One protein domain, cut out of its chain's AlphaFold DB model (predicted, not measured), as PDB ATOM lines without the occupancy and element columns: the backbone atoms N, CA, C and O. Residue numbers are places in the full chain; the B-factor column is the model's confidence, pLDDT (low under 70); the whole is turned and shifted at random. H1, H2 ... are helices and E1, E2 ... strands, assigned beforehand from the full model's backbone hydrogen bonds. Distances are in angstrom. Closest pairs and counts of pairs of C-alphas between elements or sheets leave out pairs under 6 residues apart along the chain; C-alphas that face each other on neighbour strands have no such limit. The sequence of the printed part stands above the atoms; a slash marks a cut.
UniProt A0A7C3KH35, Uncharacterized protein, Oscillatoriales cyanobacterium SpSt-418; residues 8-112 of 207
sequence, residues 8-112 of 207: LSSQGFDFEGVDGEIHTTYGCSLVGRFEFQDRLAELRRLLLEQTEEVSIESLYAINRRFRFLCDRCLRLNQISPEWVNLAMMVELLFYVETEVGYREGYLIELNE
ATOM      1  N   LEU A   8      82.304 -72.785 -21.193       47.78
ATOM      2  CA  LEU A   8      80.911 -72.429 -20.967       47.78
ATOM      3  C   LEU A   8      80.785 -71.905 -19.530       47.78
ATOM      4  O   LEU A   8      80.905 -72.659 -18.563       47.78
ATOM      5  N   SER A   9      80.581 -70.601 -19.378       50.91
ATOM      6  CA  SER A   9      80.326 -69.998 -18.072       50.91
ATOM      7  C   SER A   9      78.819 -69.896 -17.814       50.91
ATOM      8  O   SER A   9      77.990 -69.997 -18.718       50.91
ATOM      9  N   SER A  10      78.428 -69.611 -16.571       48.88
ATOM     10  CA  SER A  10      77.033 -69.270 -16.236       48.88
ATOM     11  C   SER A  10      76.550 -67.945 -16.859       48.88
ATOM     12  O   SER A  10      75.431 -67.517 -16.572       48.88
ATOM     13  N   GLN A  11      77.393 -67.275 -17.652       57.59
ATOM     14  CA  GLN A  11      77.196 -65.916 -18.152       57.59
ATOM     15  C   GLN A  11      77.342 -65.793 -19.666       57.59
ATOM     16  O   GLN A  11      76.965 -64.755 -20.177       57.59
ATOM     17  N   GLY A  12      77.836 -66.806 -20.377       70.69
ATOM     18  CA  GLY A  12      78.147 -66.727 -21.803       70.69
ATOM     19  C   GLY A  12      79.165 -67.789 -22.211       70.69
ATOM     20  O   GLY A  12      79.644 -68.562 -21.376       70.69
ATOM     21  N   PHE A  13      79.474 -67.823 -23.498       84.38
ATOM     22  CA  PHE A  13      80.453 -68.713 -24.100       84.38
ATOM     23  C   PHE A  13      81.580 -67.885 -24.714       84.38
ATOM     24  O   PHE A  13      81.330 -67.079 -25.614       84.38
ATOM     25  N   ASP A  14      82.797 -68.114 -24.223       89.00
ATOM     26  CA  ASP A  14      84.014 -67.473 -24.718       89.00
ATOM     27  C   ASP A  14      84.798 -68.453 -25.596       89.00
ATOM     28  O   ASP A  14      84.941 -69.634 -25.252       89.00
ATOM     29  N   PHE A  15      85.326 -67.963 -26.716       90.19
ATOM     30  CA  PHE A  15      86.206 -68.724 -27.597       90.19
ATOM     31  C   PHE A  15      87.247 -67.820 -28.265       90.19
ATOM     32  O   PHE A  15      86.986 -66.657 -28.555       90.19
ATOM     33  N   GLU A  16      88.428 -68.371 -28.529       92.81
ATOM     34  CA  GLU A  16      89.452 -67.718 -29.349       92.81
ATOM     35  C   GLU A  16      89.136 -67.965 -30.830       92.81
ATOM     36  O   GLU A  16      88.998 -69.118 -31.252       92.81
ATOM     37  N   GLY A  17      88.959 -66.894 -31.599       93.25
ATOM     38  CA  GLY A  17      88.690 -66.943 -33.031       93.25
ATOM     39  C   GLY A  17      89.924 -67.324 -33.848       93.25
ATOM     40  O   GLY A  17      91.055 -67.341 -33.363       93.25
ATOM     41  N   VAL A  18      89.727 -67.604 -35.138       94.50
ATOM     42  CA  VAL A  18      90.843 -67.840 -36.082       94.50
ATOM     43  C   VAL A  18      91.700 -66.594 -36.324       94.50
ATOM     44  O   VAL A  18      92.798 -66.697 -36.864       94.50
ATOM     45  N   ASP A  19      91.187 -65.426 -35.941       93.06
ATOM     46  CA  ASP A  19      91.879 -64.140 -35.913       93.06
ATOM     47  C   ASP A  19      92.800 -63.977 -34.688       93.06
ATOM     48  O   ASP A  19      93.602 -63.045 -34.655       93.06
ATOM     49  N   GLY A  20      92.732 -64.894 -33.715       91.75
ATOM     50  CA  GLY A  20      93.485 -64.833 -32.461       91.75
ATOM     51  C   GLY A  20      92.876 -63.894 -31.416       91.75
ATOM     52  O   GLY A  20      93.501 -63.647 -30.383       91.75
ATOM     53  N   GLU A  21      91.679 -63.355 -31.660       92.88
ATOM     54  CA  GLU A  21      90.947 -62.541 -30.687       92.88
ATOM     55  C   GLU A  21      89.989 -63.410 -29.857       92.88
ATOM     56  O   GLU A  21      89.494 -64.441 -30.312       92.88
ATOM     57  N   ILE A  22      89.723 -63.000 -28.612       92.62
ATOM     58  CA  ILE A  22      88.737 -63.673 -27.758       92.62
ATOM     59  C   ILE A  22      87.369 -63.046 -28.010       92.62
ATOM     60  O   ILE A  22      87.168 -61.854 -27.771       92.62
ATOM     61  N   HIS A  23      86.422 -63.879 -28.426       90.31
ATOM     62  CA  HIS A  23      85.039 -63.509 -28.690       90.31
ATOM     63  C   HIS A  23      84.121 -64.099 -27.621       90.31
ATOM     64  O   HIS A  23      84.260 -65.261 -27.238       90.31
ATOM     65  N   THR A  24      83.137 -63.313 -27.186       89.06
ATOM     66  CA  THR A  24      82.124 -63.730 -26.207       89.06
ATOM     67  C   THR A  24      80.742 -63.701 -26.847       89.06
ATOM     68  O   THR A  24      80.335 -62.687 -27.415       89.06
ATOM     69  N   THR A  25      79.976 -64.785 -26.707       89.44
ATOM     70  CA  THR A  25      78.552 -64.822 -27.073       89.44
ATOM     71  C   THR A  25      77.660 -65.192 -25.893       89.44
ATOM     72  O   THR A  25      78.017 -65.970 -25.012       89.44
ATOM     73  N   TYR A  26      76.450 -64.640 -25.902       85.94
ATOM     74  CA  TYR A  26      75.419 -64.828 -24.879       85.94
ATOM     75  C   TYR A  26      74.211 -65.620 -25.396       85.94
ATOM     76  O   TYR A  26      73.198 -65.725 -24.705       85.94
ATOM     77  N   GLY A  27      74.290 -66.131 -26.626       87.06
ATOM     78  CA  GLY A  27      73.180 -66.788 -27.302       87.06
ATOM     79  C   GLY A  27      72.315 -65.830 -28.126       87.06
ATOM     80  O   GLY A  27      72.567 -64.621 -28.229       87.06
ATOM     81  N   CYS A  28      71.253 -66.374 -28.712       86.56
ATOM     82  CA  CYS A  28      70.344 -65.655 -29.596       86.56
ATOM     83  C   CYS A  28      69.480 -64.629 -28.852       86.56
ATOM     84  O   CYS A  28      69.231 -64.733 -27.645       86.56
ATOM     85  N   SER A  29      68.986 -63.623 -29.588       82.81
ATOM     86  CA  SER A  29      67.826 -62.832 -29.142       82.81
ATOM     87  C   SER A  29      66.602 -63.727 -28.992       82.81
ATOM     88  O   SER A  29      66.592 -64.830 -29.521       82.81
ATOM     89  N   LEU A  30      65.560 -63.287 -28.282       74.62
ATOM     90  CA  LEU A  30      64.357 -64.115 -28.143       74.62
ATOM     91  C   LEU A  30      63.742 -64.430 -29.521       74.62
ATOM     92  O   LEU A  30      63.499 -65.594 -29.808       74.62
ATOM     93  N   VAL A  31      63.611 -63.436 -30.409       80.25
ATOM     94  CA  VAL A  31      63.223 -63.667 -31.819       80.25
ATOM     95  C   VAL A  31      64.236 -64.565 -32.529       80.25
ATOM     96  O   VAL A  31      63.864 -65.519 -33.205       80.25
ATOM     97  N   GLY A  32      65.529 -64.282 -32.351       85.38
ATOM     98  CA  GLY A  32      66.597 -65.045 -32.985       85.38
ATOM     99  C   GLY A  32      66.648 -66.501 -32.533       85.38
ATOM    100  O   GLY A  32      67.124 -67.334 -33.287       85.38
ATOM    101  N   ARG A  33      66.139 -66.821 -31.338       86.31
ATOM    102  CA  ARG A  33      66.119 -68.170 -30.774       86.31
ATOM    103  C   ARG A  33      65.130 -69.065 -31.508       86.31
ATOM    104  O   ARG A  33      65.485 -70.193 -31.825       86.31
ATOM    105  N   PHE A  34      63.938 -68.555 -31.816       84.31
ATOM    106  CA  PHE A  34      62.966 -69.282 -32.637       84.31
ATOM    107  C   PHE A  34      63.523 -69.522 -34.036       84.31
ATOM    108  O   PHE A  34      63.570 -70.658 -34.495       84.31
ATOM    109  N   GLU A  35      64.077 -68.477 -34.664       91.88
ATOM    110  CA  GLU A  35      64.719 -68.644 -35.967       91.88
ATOM    111  C   GLU A  35      65.884 -69.648 -35.898       91.88
ATOM    112  O   GLU A  35      66.039 -70.484 -36.785       91.88
ATOM    113  N   PHE A  36      66.694 -69.606 -34.841       94.81
ATOM    114  CA  PHE A  36      67.806 -70.531 -34.633       94.81
ATOM    115  C   PHE A  36      67.326 -71.981 -34.514       94.81
ATOM    116  O   PHE A  36      67.911 -72.861 -35.141       94.81
ATOM    117  N   GLN A  37      66.242 -72.229 -33.775       92.00
ATOM    118  CA  GLN A  37      65.627 -73.553 -33.666       92.00
ATOM    119  C   GLN A  37      65.091 -74.046 -35.014       92.00
ATOM    120  O   GLN A  37      65.367 -75.186 -35.391       92.00
ATOM    121  N   ASP A  38      64.423 -73.182 -35.782       93.25
ATOM    122  CA  ASP A  38      63.947 -73.514 -37.128       93.25
ATOM    123  C   ASP A  38      65.111 -73.884 -38.057       93.25
ATOM    124  O   ASP A  38      65.077 -74.907 -38.748       93.25
ATOM    125  N   ARG A  39      66.194 -73.091 -38.055       96.62
ATOM    126  CA  ARG A  39      67.376 -73.370 -38.889       96.62
ATOM    127  C   ARG A  39      68.117 -74.626 -38.444       96.62
ATOM    128  O   ARG A  39      68.579 -75.378 -39.300       96.62
ATOM    129  N   LEU A  40      68.193 -74.894 -37.140       94.50
ATOM    130  CA  LEU A  40      68.729 -76.151 -36.617       94.50
ATOM    131  C   LEU A  40      67.884 -77.353 -37.046       94.50
ATOM    132  O   LEU A  40      68.445 -78.377 -37.435       94.50
ATOM    133  N   ALA A  41      66.555 -77.244 -37.020       93.44
ATOM    134  CA  ALA A  41      65.668 -78.302 -37.496       93.44
ATOM    135  C   ALA A  41      65.869 -78.567 -38.998       93.44
ATOM    136  O   ALA A  41      65.955 -79.722 -39.421       93.44
ATOM    137  N   GLU A  42      66.033 -77.512 -39.804       95.94
ATOM    138  CA  GLU A  42      66.377 -77.646 -41.221       95.94
ATOM    139  C   GLU A  42      67.741 -78.315 -41.440       95.94
ATOM    140  O   GLU A  42      67.847 -79.189 -42.302       95.94
ATOM    141  N   LEU A  43      68.769 -77.946 -40.664       94.50
ATOM    142  CA  LEU A  43      70.091 -78.585 -40.714       94.50
ATOM    143  C   LEU A  43      70.002 -80.076 -40.393       94.50
ATOM    144  O   LEU A  43      70.523 -80.897 -41.145       94.50
ATOM    145  N   ARG A  44      69.299 -80.436 -39.313       91.75
ATOM    146  CA  ARG A  44      69.084 -81.834 -38.908       91.75
ATOM    147  C   ARG A  44      68.381 -82.625 -40.006       91.75
ATOM    148  O   ARG A  44      68.796 -83.736 -40.315       91.75
ATOM    149  N   ARG A  45      67.367 -82.041 -40.648       92.62
ATOM    150  CA  ARG A  45      66.684 -82.676 -41.779       92.62
ATOM    151  C   ARG A  45      67.624 -82.901 -42.964       92.62
ATOM    152  O   ARG A  45      67.632 -83.995 -43.508       92.62
ATOM    153  N   LEU A  46      68.441 -81.909 -43.331       92.12
ATOM    154  CA  LEU A  46      69.413 -82.068 -44.418       92.12
ATOM    155  C   LEU A  46      70.424 -83.179 -44.130       92.12
ATOM    156  O   LEU A  46      70.791 -83.893 -45.057       92.12
ATOM    157  N   LEU A  47      70.856 -83.331 -42.874       89.00
ATOM    158  CA  LEU A  47      71.730 -84.430 -42.460       89.00
ATOM    159  C   LEU A  47      71.032 -85.791 -42.569       89.00
ATOM    160  O   LEU A  47      71.633 -86.733 -43.068       89.00
ATOM    161  N   LEU A  48      69.762 -85.888 -42.164       88.12
ATOM    162  CA  LEU A  48      68.969 -87.121 -42.273       88.12
ATOM    163  C   LEU A  48      68.656 -87.519 -43.724       88.12
ATOM    164  O   LEU A  48      68.479 -88.697 -44.010       88.12
ATOM    165  N   GLU A  49      68.565 -86.546 -44.632       90.12
ATOM    166  CA  GLU A  49      68.355 -86.778 -46.066       90.12
ATOM    167  C   GLU A  49      69.622 -87.295 -46.776       90.12
ATOM    168  O   GLU A  49      69.532 -87.733 -47.924       90.12
ATOM    169  N   GLN A  50      70.796 -87.264 -46.129       87.06
ATOM    170  CA  GLN A  50      72.011 -87.828 -46.714       87.06
ATOM    171  C   GLN A  50      71.971 -89.356 -46.643       87.06
ATOM    172  O   GLN A  50      71.952 -89.952 -45.570       87.06
ATOM    173  N   THR A  51      71.958 -89.993 -47.812       72.50
ATOM    174  CA  THR A  51      71.944 -91.458 -47.954       72.50
ATOM    175  C   THR A  51      73.339 -92.078 -47.933       72.50
ATOM    176  O   THR A  51      73.469 -93.285 -47.758       72.50
ATOM    177  N   GLU A  52      74.369 -91.262 -48.147       79.06
ATOM    178  CA  GLU A  52      75.777 -91.653 -48.123       79.06
ATOM    179  C   GLU A  52      76.459 -91.032 -46.900       79.06
ATOM    180  O   GLU A  52      76.028 -89.986 -46.406       79.06
ATOM    181  N   GLU A  53      77.538 -91.656 -46.419       77.75
ATOM    182  CA  GLU A  53      78.382 -91.104 -45.353       77.75
ATOM    183  C   GLU A  53      79.155 -89.880 -45.872       77.75
ATOM    184  O   GLU A  53      80.333 -89.944 -46.223       77.75
ATOM    185  N   VAL A  54      78.464 -88.743 -45.959       85.88
ATOM    186  CA  VAL A  54      79.053 -87.455 -46.327       85.88
ATOM    187  C   VAL A  54      79.465 -86.724 -45.056       85.88
ATOM    188  O   VAL A  54      78.650 -86.484 -44.166       85.88
ATOM    189  N   SER A  55      80.738 -86.337 -44.974       89.62
ATOM    190  CA  SER A  55      81.245 -85.580 -43.830       89.62
ATOM    191  C   SER A  55      80.632 -84.171 -43.765       89.62
ATOM    192  O   SER A  55      80.274 -83.584 -44.796       89.62
ATOM    193  N   ILE A  56      80.549 -83.589 -42.562       90.81
ATOM    194  CA  ILE A  56      80.042 -82.217 -42.370       90.81
ATOM    195  C   ILE A  56      80.872 -81.224 -43.188       90.81
ATOM    196  O   ILE A  56      80.330 -80.282 -43.768       90.81
ATOM    197  N   GLU A  57      82.180 -81.456 -43.293       91.06
ATOM    198  CA  GLU A  57      83.087 -80.626 -44.074       91.06
ATOM    199  C   GLU A  57      82.734 -80.625 -45.557       91.06
ATOM    200  O   GLU A  57      82.672 -79.571 -46.196       91.06
ATOM    201  N   SER A  58      82.449 -81.810 -46.095       92.88
ATOM    202  CA  SER A  58      82.068 -81.986 -47.493       92.88
ATOM    203  C   SER A  58      80.717 -81.326 -47.775       92.88
ATOM    204  O   SER A  58      80.572 -80.600 -48.763       92.88
ATOM    205  N   LEU A  59      79.745 -81.487 -46.870       93.31
ATOM    206  CA  LEU A  59      78.451 -80.808 -46.963       93.31
ATOM    207  C   LEU A  59      78.596 -79.287 -46.923       93.31
ATOM    208  O   LEU A  59      77.984 -78.597 -47.736       93.31
ATOM    209  N   TYR A  60      79.420 -78.753 -46.025       95.31
ATOM    210  CA  TYR A  60      79.640 -77.313 -45.912       95.31
ATOM    211  C   TYR A  60      80.331 -76.727 -47.156       95.31
ATOM    212  O   TYR A  60      80.003 -75.621 -47.596       95.31
ATOM    213  N   ALA A  61      81.249 -77.472 -47.775       94.25
ATOM    214  CA  ALA A  61      81.926 -77.044 -48.995       94.25
ATOM    215  C   ALA A  61      80.999 -77.051 -50.226       94.25
ATOM    216  O   ALA A  61      81.025 -76.108 -51.025       94.25
ATOM    217  N   ILE A  62      80.180 -78.097 -50.377       95.06
ATOM    218  CA  ILE A  62      79.440 -78.387 -51.617       95.06
ATOM    219  C   ILE A  62      77.998 -77.865 -51.557       95.06
ATOM    220  O   ILE A  62      77.491 -77.288 -52.524       95.06
ATOM    221  N   ASN A  63      77.312 -78.034 -50.426       96.19
ATOM    222  CA  ASN A  63      75.904 -77.690 -50.290       96.19
ATOM    223  C   ASN A  63      75.737 -76.240 -49.807       96.19
ATOM    224  O   ASN A  63      75.788 -75.929 -48.616       96.19
ATOM    225  N   ARG A  64      75.459 -75.332 -50.754       97.19
ATOM    226  CA  ARG A  64      75.263 -73.897 -50.473       97.19
ATOM    227  C   ARG A  64      74.166 -73.632 -49.437       97.19
ATOM    228  O   ARG A  64      74.296 -72.679 -48.670       97.19
ATOM    229  N   ARG A  65      73.094 -74.432 -49.423       97.31
ATOM    230  CA  ARG A  65      72.002 -74.276 -48.452       97.31
ATOM    231  C   ARG A  65      72.465 -74.680 -47.057       97.31
ATOM    232  O   ARG A  65      72.219 -73.933 -46.120       97.31
ATOM    233  N   PHE A  66      73.156 -75.811 -46.939       96.94
ATOM    234  CA  PHE A  66      73.725 -76.268 -45.672       96.94
ATOM    235  C   PHE A  66      74.676 -75.218 -45.086       96.94
ATOM    236  O   PHE A  66      74.481 -74.776 -43.956       96.94
ATOM    237  N   ARG A  67      75.615 -74.714 -45.899       97.88
ATOM    238  CA  ARG A  67      76.515 -73.620 -45.510       97.88
ATOM    239  C   ARG A  67      75.762 -72.378 -45.036       97.88
ATOM    240  O   ARG A  67      76.059 -71.854 -43.971       97.88
ATOM    241  N   PHE A  68      74.763 -71.933 -45.799       98.19
ATOM    242  CA  PHE A  68      73.946 -70.776 -45.426       98.19
ATOM    243  C   PHE A  68      73.262 -70.959 -44.066       98.19
ATOM    244  O   PHE A  68      73.227 -70.020 -43.275       98.19
ATOM    245  N   LEU A  69      72.719 -72.149 -43.789       98.06
ATOM    246  CA  LEU A  69      72.061 -72.435 -42.517       98.06
ATOM    247  C   LEU A  69      73.055 -72.401 -41.351       98.06
ATOM    248  O   LEU A  69      72.767 -71.755 -40.346       98.06
ATOM    249  N   CYS A  70      74.236 -73.012 -41.502       98.00
ATOM    250  CA  CYS A  70      75.302 -72.929 -40.503       98.00
ATOM    251  C   CYS A  70      75.702 -71.471 -40.225       98.00
ATOM    252  O   CYS A  70      75.672 -71.025 -39.078       98.00
ATOM    253  N   ASP A  71      75.990 -70.700 -41.276       98.31
ATOM    254  CA  ASP A  71      76.386 -69.294 -41.155       98.31
ATOM    255  C   ASP A  71      75.281 -68.450 -40.508       98.31
ATOM    256  O   ASP A  71      75.556 -67.538 -39.725       98.31
ATOM    257  N   ARG A  72      74.012 -68.744 -40.820       97.88
ATOM    258  CA  ARG A  72      72.872 -68.051 -40.217       97.88
ATOM    259  C   ARG A  72      72.776 -68.353 -38.726       97.88
ATOM    260  O   ARG A  72      72.600 -67.415 -37.952       97.88
ATOM    261  N   CYS A  73      72.942 -69.610 -38.327       97.75
ATOM    262  CA  CYS A  73      72.970 -70.007 -36.922       97.75
ATOM    263  C   CYS A  73      74.085 -69.293 -36.142       97.75
ATOM    264  O   CYS A  73      73.836 -68.806 -35.040       97.75
ATOM    265  N   LEU A  74      75.281 -69.153 -36.723       97.38
ATOM    266  CA  LEU A  74      76.377 -68.387 -36.117       97.38
ATOM    267  C   LEU A  74      76.009 -66.905 -35.954       97.38
ATOM    268  O   LEU A  74      76.082 -66.360 -34.851       97.38
ATOM    269  N   ARG A  75      75.507 -66.268 -37.019       97.38
ATOM    270  CA  ARG A  75      75.133 -64.842 -37.001       97.38
ATOM    271  C   ARG A  75      74.006 -64.531 -36.017       97.38
ATOM    272  O   ARG A  75      74.026 -63.470 -35.400       97.38
ATOM    273  N   LEU A  76      73.041 -65.438 -35.837       95.00
ATOM    274  CA  LEU A  76      71.980 -65.295 -34.827       95.00
ATOM    275  C   LEU A  76      72.539 -65.252 -33.396       95.00
ATOM    276  O   LEU A  76      71.963 -64.596 -32.529       95.00
ATOM    277  N   ASN A  77      73.699 -65.874 -33.181       94.75
ATOM    278  CA  ASN A  77      74.464 -65.839 -31.939       94.75
ATOM    279  C   ASN A  77      75.538 -64.738 -31.927       94.75
ATOM    280  O   ASN A  77      76.423 -64.768 -31.077       94.75
ATOM    281  N   GLN A  78      75.472 -63.764 -32.844       94.88
ATOM    282  CA  GLN A  78      76.450 -62.673 -32.971       94.88
ATOM    283  C   GLN A  78      77.887 -63.164 -33.225       94.88
ATOM    284  O   GLN A  78      78.843 -62.456 -32.927       94.88
ATOM    285  N   ILE A  79      78.041 -64.361 -33.793       95.75
ATOM    286  CA  ILE A  79      79.333 -64.899 -34.221       95.75
ATOM    287  C   ILE A  79      79.466 -64.664 -35.719       95.75
ATOM    288  O   ILE A  79      78.610 -65.090 -36.503       95.75
ATOM    289  N   SER A  80      80.547 -64.001 -36.123       97.00
ATOM    290  CA  SER A  80      80.856 -63.866 -37.538       97.00
ATOM    291  C   SER A  80      81.447 -65.173 -38.083       97.00
ATOM    292  O   SER A  80      82.359 -65.717 -37.458       97.00
ATOM    293  N   PRO A  81      80.957 -65.718 -39.217       97.12
ATOM    294  CA  PRO A  81      81.465 -66.979 -39.763       97.12
ATOM    295  C   PRO A  81      82.972 -66.983 -40.039       97.12
ATOM    296  O   PRO A  81      83.609 -68.022 -39.937       97.12
ATOM    297  N   GLU A  82      83.563 -65.830 -40.348       97.06
ATOM    298  CA  GLU A  82      85.004 -65.679 -40.550       97.06
ATOM    299  C   GLU A  82      85.844 -65.843 -39.278       97.06
ATOM    300  O   GLU A  82      87.042 -66.078 -39.393       97.06
ATOM    301  N   TRP A  83      85.249 -65.753 -38.083       96.38
ATOM    302  CA  TRP A  83      85.949 -65.973 -36.811       96.38
ATOM    303  C   TRP A  83      86.100 -67.451 -36.469       96.38
ATOM    304  O   TRP A  83      86.873 -67.804 -35.580       96.38
ATOM    305  N   VAL A  84      85.361 -68.330 -37.147       96.31
ATOM    306  CA  VAL A  84      85.311 -69.755 -36.828       96.31
ATOM    307  C   VAL A  84      85.813 -70.581 -38.000       96.31
ATOM    308  O   VAL A  84      85.365 -70.448 -39.136       96.31
ATOM    309  N   ASN A  85      86.747 -71.487 -37.722       95.06
ATOM    310  CA  ASN A  85      87.051 -72.541 -38.678       95.06
ATOM    311  C   ASN A  85      85.978 -73.637 -38.612       95.06
ATOM    312  O   ASN A  85      85.103 -73.668 -37.745       95.06
ATOM    313  N   LEU A  86      86.079 -74.578 -39.540       93.94
ATOM    314  CA  LEU A  86      85.113 -75.652 -39.704       93.94
ATOM    315  C   LEU A  86      85.013 -76.574 -38.479       93.94
ATOM    316  O   LEU A  86      83.910 -76.942 -38.089       93.94
ATOM    317  N   ALA A  87      86.136 -76.886 -37.829       92.75
ATOM    318  CA  ALA A  87      86.142 -77.701 -36.614       92.75
ATOM    319  C   ALA A  87      85.440 -76.983 -35.448       92.75
ATOM    320  O   ALA A  87      84.651 -77.589 -34.728       92.75
ATOM    321  N   MET A  88      85.664 -75.674 -35.304       94.31
ATOM    322  CA  MET A  88      84.956 -74.854 -34.318       94.31
ATOM    323  C   MET A  88      83.461 -74.796 -34.619       94.31
ATOM    324  O   MET A  88      82.650 -74.976 -33.722       94.31
ATOM    325  N   MET A  89      83.074 -74.600 -35.882       96.00
ATOM    326  CA  MET A  89      81.666 -74.620 -36.282       96.00
ATOM    327  C   MET A  89      80.991 -75.950 -35.907       96.00
ATOM    328  O   MET A  89      79.856 -75.932 -35.428       96.00
ATOM    329  N   VAL A  90      81.683 -77.083 -36.087       93.75
ATOM    330  CA  VAL A  90      81.183 -78.404 -35.680       93.75
ATOM    331  C   VAL A  90      80.908 -78.447 -34.173       93.75
ATOM    332  O   VAL A  90      79.791 -78.759 -33.769       93.75
ATOM    333  N   GLU A  91      81.883 -78.041 -33.358       92.94
ATOM    334  CA  GLU A  91      81.767 -77.966 -31.891       92.94
ATOM    335  C   GLU A  91      80.664 -77.008 -31.411       92.94
ATOM    336  O   GLU A  91      80.074 -77.199 -30.348       92.94
ATOM    337  N   LEU A  92      80.374 -75.959 -32.181       94.00
ATOM    338  CA  LEU A  92      79.366 -74.959 -31.837       94.00
ATOM    339  C   LEU A  92      77.940 -75.416 -32.160       94.00
ATOM    340  O   LEU A  92      77.026 -75.118 -31.391       94.00
ATOM    341  N   LEU A  93      77.733 -76.089 -33.295       94.75
ATOM    342  CA  LEU A  93      76.400 -76.305 -33.873       94.75
ATOM    343  C   LEU A  93      75.919 -77.759 -33.880       94.75
ATOM    344  O   LEU A  93      74.736 -77.981 -34.135       94.75
ATOM    345  N   PHE A  94      76.787 -78.740 -33.639       92.75
ATOM    346  CA  PHE A  94      76.451 -80.159 -33.801       92.75
ATOM    347  C   PHE A  94      76.773 -80.967 -32.548       92.75
ATOM    348  O   PHE A  94      77.499 -80.518 -31.666       92.75
ATOM    349  N   TYR A  95      76.210 -82.174 -32.473       88.25
ATOM    350  CA  TYR A  95      76.565 -83.125 -31.428       88.25
ATOM    351  C   TYR A  95      77.984 -83.634 -31.670       88.25
ATOM    352  O   TYR A  95      78.309 -84.077 -32.771       88.25
ATOM    353  N   VAL A  96      78.809 -83.583 -30.630       84.31
ATOM    354  CA  VAL A  96      80.195 -84.044 -30.660       84.31
ATOM    355  C   VAL A  96      80.323 -85.267 -29.765       84.31
ATOM    356  O   VAL A  96      79.821 -85.290 -28.639       84.31
ATOM    357  N   GLU A  97      80.989 -86.297 -30.278       83.44
ATOM    358  CA  GLU A  97      81.332 -87.480 -29.498       83.44
ATOM    359  C   GLU A  97      82.447 -87.148 -28.494       83.44
ATOM    360  O   GLU A  97      83.470 -86.545 -28.821       83.44
ATOM    361  N   THR A  98      82.233 -87.539 -27.246       85.00
ATOM    362  CA  THR A  98      83.143 -87.358 -26.114       85.00
ATOM    363  C   THR A  98      83.383 -88.705 -25.436       85.00
ATOM    364  O   THR A  98      82.645 -89.664 -25.656       85.00
ATOM    365  N   GLU A  99      84.373 -88.781 -24.547       85.81
ATOM    366  CA  GLU A  99      84.680 -90.011 -23.795       85.81
ATOM    367  C   GLU A  99      83.492 -90.541 -22.968       85.81
ATOM    368  O   GLU A  99      83.438 -91.727 -22.651       85.81
ATOM    369  N   VAL A 100      82.532 -89.672 -22.625       83.88
ATOM    370  CA  VAL A 100      81.380 -89.978 -21.758       83.88
ATOM    371  C   VAL A 100      80.072 -90.109 -22.563       83.88
ATOM    372  O   VAL A 100      79.001 -90.286 -21.987       83.88
ATOM    373  N   GLY A 101      80.136 -90.042 -23.898       87.62
ATOM    374  CA  GLY A 101      78.978 -90.099 -24.794       87.62
ATOM    375  C   GLY A 101      78.880 -88.873 -25.699       87.62
ATOM    376  O   GLY A 101      79.890 -88.271 -26.048       87.62
ATOM    377  N   TYR A 102      77.670 -88.476 -26.080       85.19
ATOM    378  CA  TYR A 102      77.458 -87.328 -26.965       85.19
ATOM    379  C   TYR A 102      77.178 -86.061 -26.168       85.19
ATOM    380  O   TYR A 102      76.352 -86.065 -25.255       85.19
ATOM    381  N   ARG A 103      77.834 -84.968 -26.554       88.44
ATOM    382  CA  ARG A 103      77.549 -83.629 -26.042       88.44
ATOM    383  C   ARG A 103      76.947 -82.781 -27.147       88.44
ATOM    384  O   ARG A 103      77.396 -82.836 -28.288       88.44
ATOM    385  N   GLU A 104      75.962 -81.972 -26.797       89.31
ATOM    386  CA  GLU A 104      75.435 -80.940 -27.681       89.31
ATOM    387  C   GLU A 104      76.486 -79.894 -28.051       89.31
ATOM    388  O   GLU A 104      77.455 -79.656 -27.322       89.31
ATOM    389  N   GLY A 105      76.274 -79.267 -29.207       90.94
ATOM    390  CA  GLY A 105      77.067 -78.120 -29.615       90.94
ATOM    391  C   GLY A 105      76.824 -76.955 -28.662       90.94
ATOM    392  O   GLY A 105      75.700 -76.750 -28.199       90.94
ATOM    393  N   TYR A 106      77.858 -76.164 -28.379       91.44
ATOM    394  CA  TYR A 106      77.767 -75.115 -27.354       91.44
ATOM    395  C   TYR A 106      76.650 -74.095 -27.613       91.44
ATOM    396  O   TYR A 106      76.040 -73.600 -26.668       91.44
ATOM    397  N   LEU A 107      76.346 -73.783 -28.879       92.81
ATOM    398  CA  LEU A 107      75.258 -72.862 -29.214       92.81
ATOM    399  C   LEU A 107      73.883 -73.512 -29.073       92.81
ATOM    400  O   LEU A 107      72.913 -72.790 -28.865       92.81
ATOM    401  N   ILE A 108      73.778 -74.838 -29.173       91.62
ATOM    402  CA  ILE A 108      72.537 -75.546 -28.847       91.62
ATOM    403  C   ILE A 108      72.293 -75.391 -27.347       91.62
ATOM    404  O   ILE A 108      71.300 -74.778 -26.968       91.62
ATOM    405  N   GLU A 109      73.258 -75.798 -26.517       89.12
ATOM    406  CA  GLU A 109      73.154 -75.729 -25.054       89.12
ATOM    407  C   GLU A 109      72.860 -74.302 -24.557       89.12
ATOM    408  O   GLU A 109      72.012 -74.082 -23.690       89.12
ATOM    409  N   LEU A 110      73.522 -73.297 -25.141       88.06
ATOM    410  CA  LEU A 110      73.324 -71.890 -24.786       88.06
ATOM    411  C   LEU A 110      71.917 -71.378 -25.139       88.06
ATOM    412  O   LEU A 110      71.402 -70.475 -24.478       88.06
ATOM    413  N   ASN A 111      71.296 -71.952 -26.171       87.50
ATOM    414  CA  ASN A 111      69.960 -71.601 -26.643       87.50
ATOM    415  C   ASN A 111      68.888 -72.624 -26.250       87.50
ATOM    416  O   ASN A 111      67.738 -72.476 -26.676       87.50
ATOM    417  N   GLU A 112      69.161 -73.579 -25.365       83.75
ATOM    418  CA  GLU A 112      68.125 -74.419 -24.759       83.75
ATOM    419  C   GLU A 112      67.570 -73.788 -23.478       83.75
ATOM    420  O   GLU A 112      68.315 -73.187 -22.692       83.75
TER     421      GLU A 112
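This is residues 8 to 112 of the 207 residues of an uncharacterized protein of Oscillatoriales cyanobacterium SpSt-418 (UniProt A0A7C3KH35). Two helices, H1 and H3, pack side by side, running opposite ways, and a pair of shorter helices, H4 and H5, lies beside them, with H4 near the middle of the domain. A two-stranded hairpin, E1 and E2, lies at one end of the long axis and H2 at the other, while a smaller hairpin, E3 and E4, lies at the rim on a third side. The 105 printed residues hold five named helices and four named strands, in the order E1 E2 H1 H2 H3 H4 E3 E4 H5; both two-stranded sheets are antiparallel and the class is mixed, helices and strands. The whole is compact, with a radius of gyration of the C-alphas of 13.5 A, and spans 39 by 31 by 30 A.

E1, residues 12 to 16, begins at C-alpha 12 (78.147, -66.727, -21.803) and is 13.6 A long; E2, residues 22 to 25, is 10.3 A long. H1, residues 30 to 48, is the longest helix at 27.4 A, from C-alpha 30 at (64.357, -64.115, -28.143). H3, residues 64 to 76, measures 18.2 A. H2 is residues 56 to 62, and H4 is residues 86 to 93. E3 is residues 96 to 98 and E4 residues 101 to 103. H5, residues 106 to 111, ends at C-alpha 111 (69.960, -71.601, -26.643).

E1 and E2 form an antiparallel hairpin, with N 13 and O 25 2.8 A apart and N 23 and O 15 2.8 A apart, within hydrogen-bond range. Residues 8 to 9 pair antiparallel with residues 12 to 13 of E1. The closest C-alphas of E1 and H5, those of Phe 13 and Tyr 106, are 7.7 A apart. H4 and H5 touch at a shallow tilt of 29 degrees, the same way; their closest C-alphas, Leu 92 and Tyr 106, are 4.8 A apart. H3 is the hub. It touches H1 at a shallow tilt of 28 degrees, opposite ways, with the C-alphas of Phe 36 and Cys 73 closest at 5.7 A. With residues 70 to 73 alone, H3 only just touches H4, with 3 pairs of C-alphas within 8 A, Cys 70 and Leu 93 closest at 7.5 A. H2 and H3 touch only at the corner, Tyr 60 and Arg 67 closest at 4.9 A between C-alphas. E3 and E4 form another antiparallel hairpin, N 98 and O 101 being 2.7 A apart. Every O i to N i+4 pair is within hydrogen-bond range in H2, H3, H4 and H5, and 14 of 15 are in H1.

The C-alphas farthest apart, Gln 11 and Thr 51, are 39.6 A apart. The printed part has no cut and no long link. Mean pLDDT of the printed part is 89.5, and residues 8 to 11 are under 70.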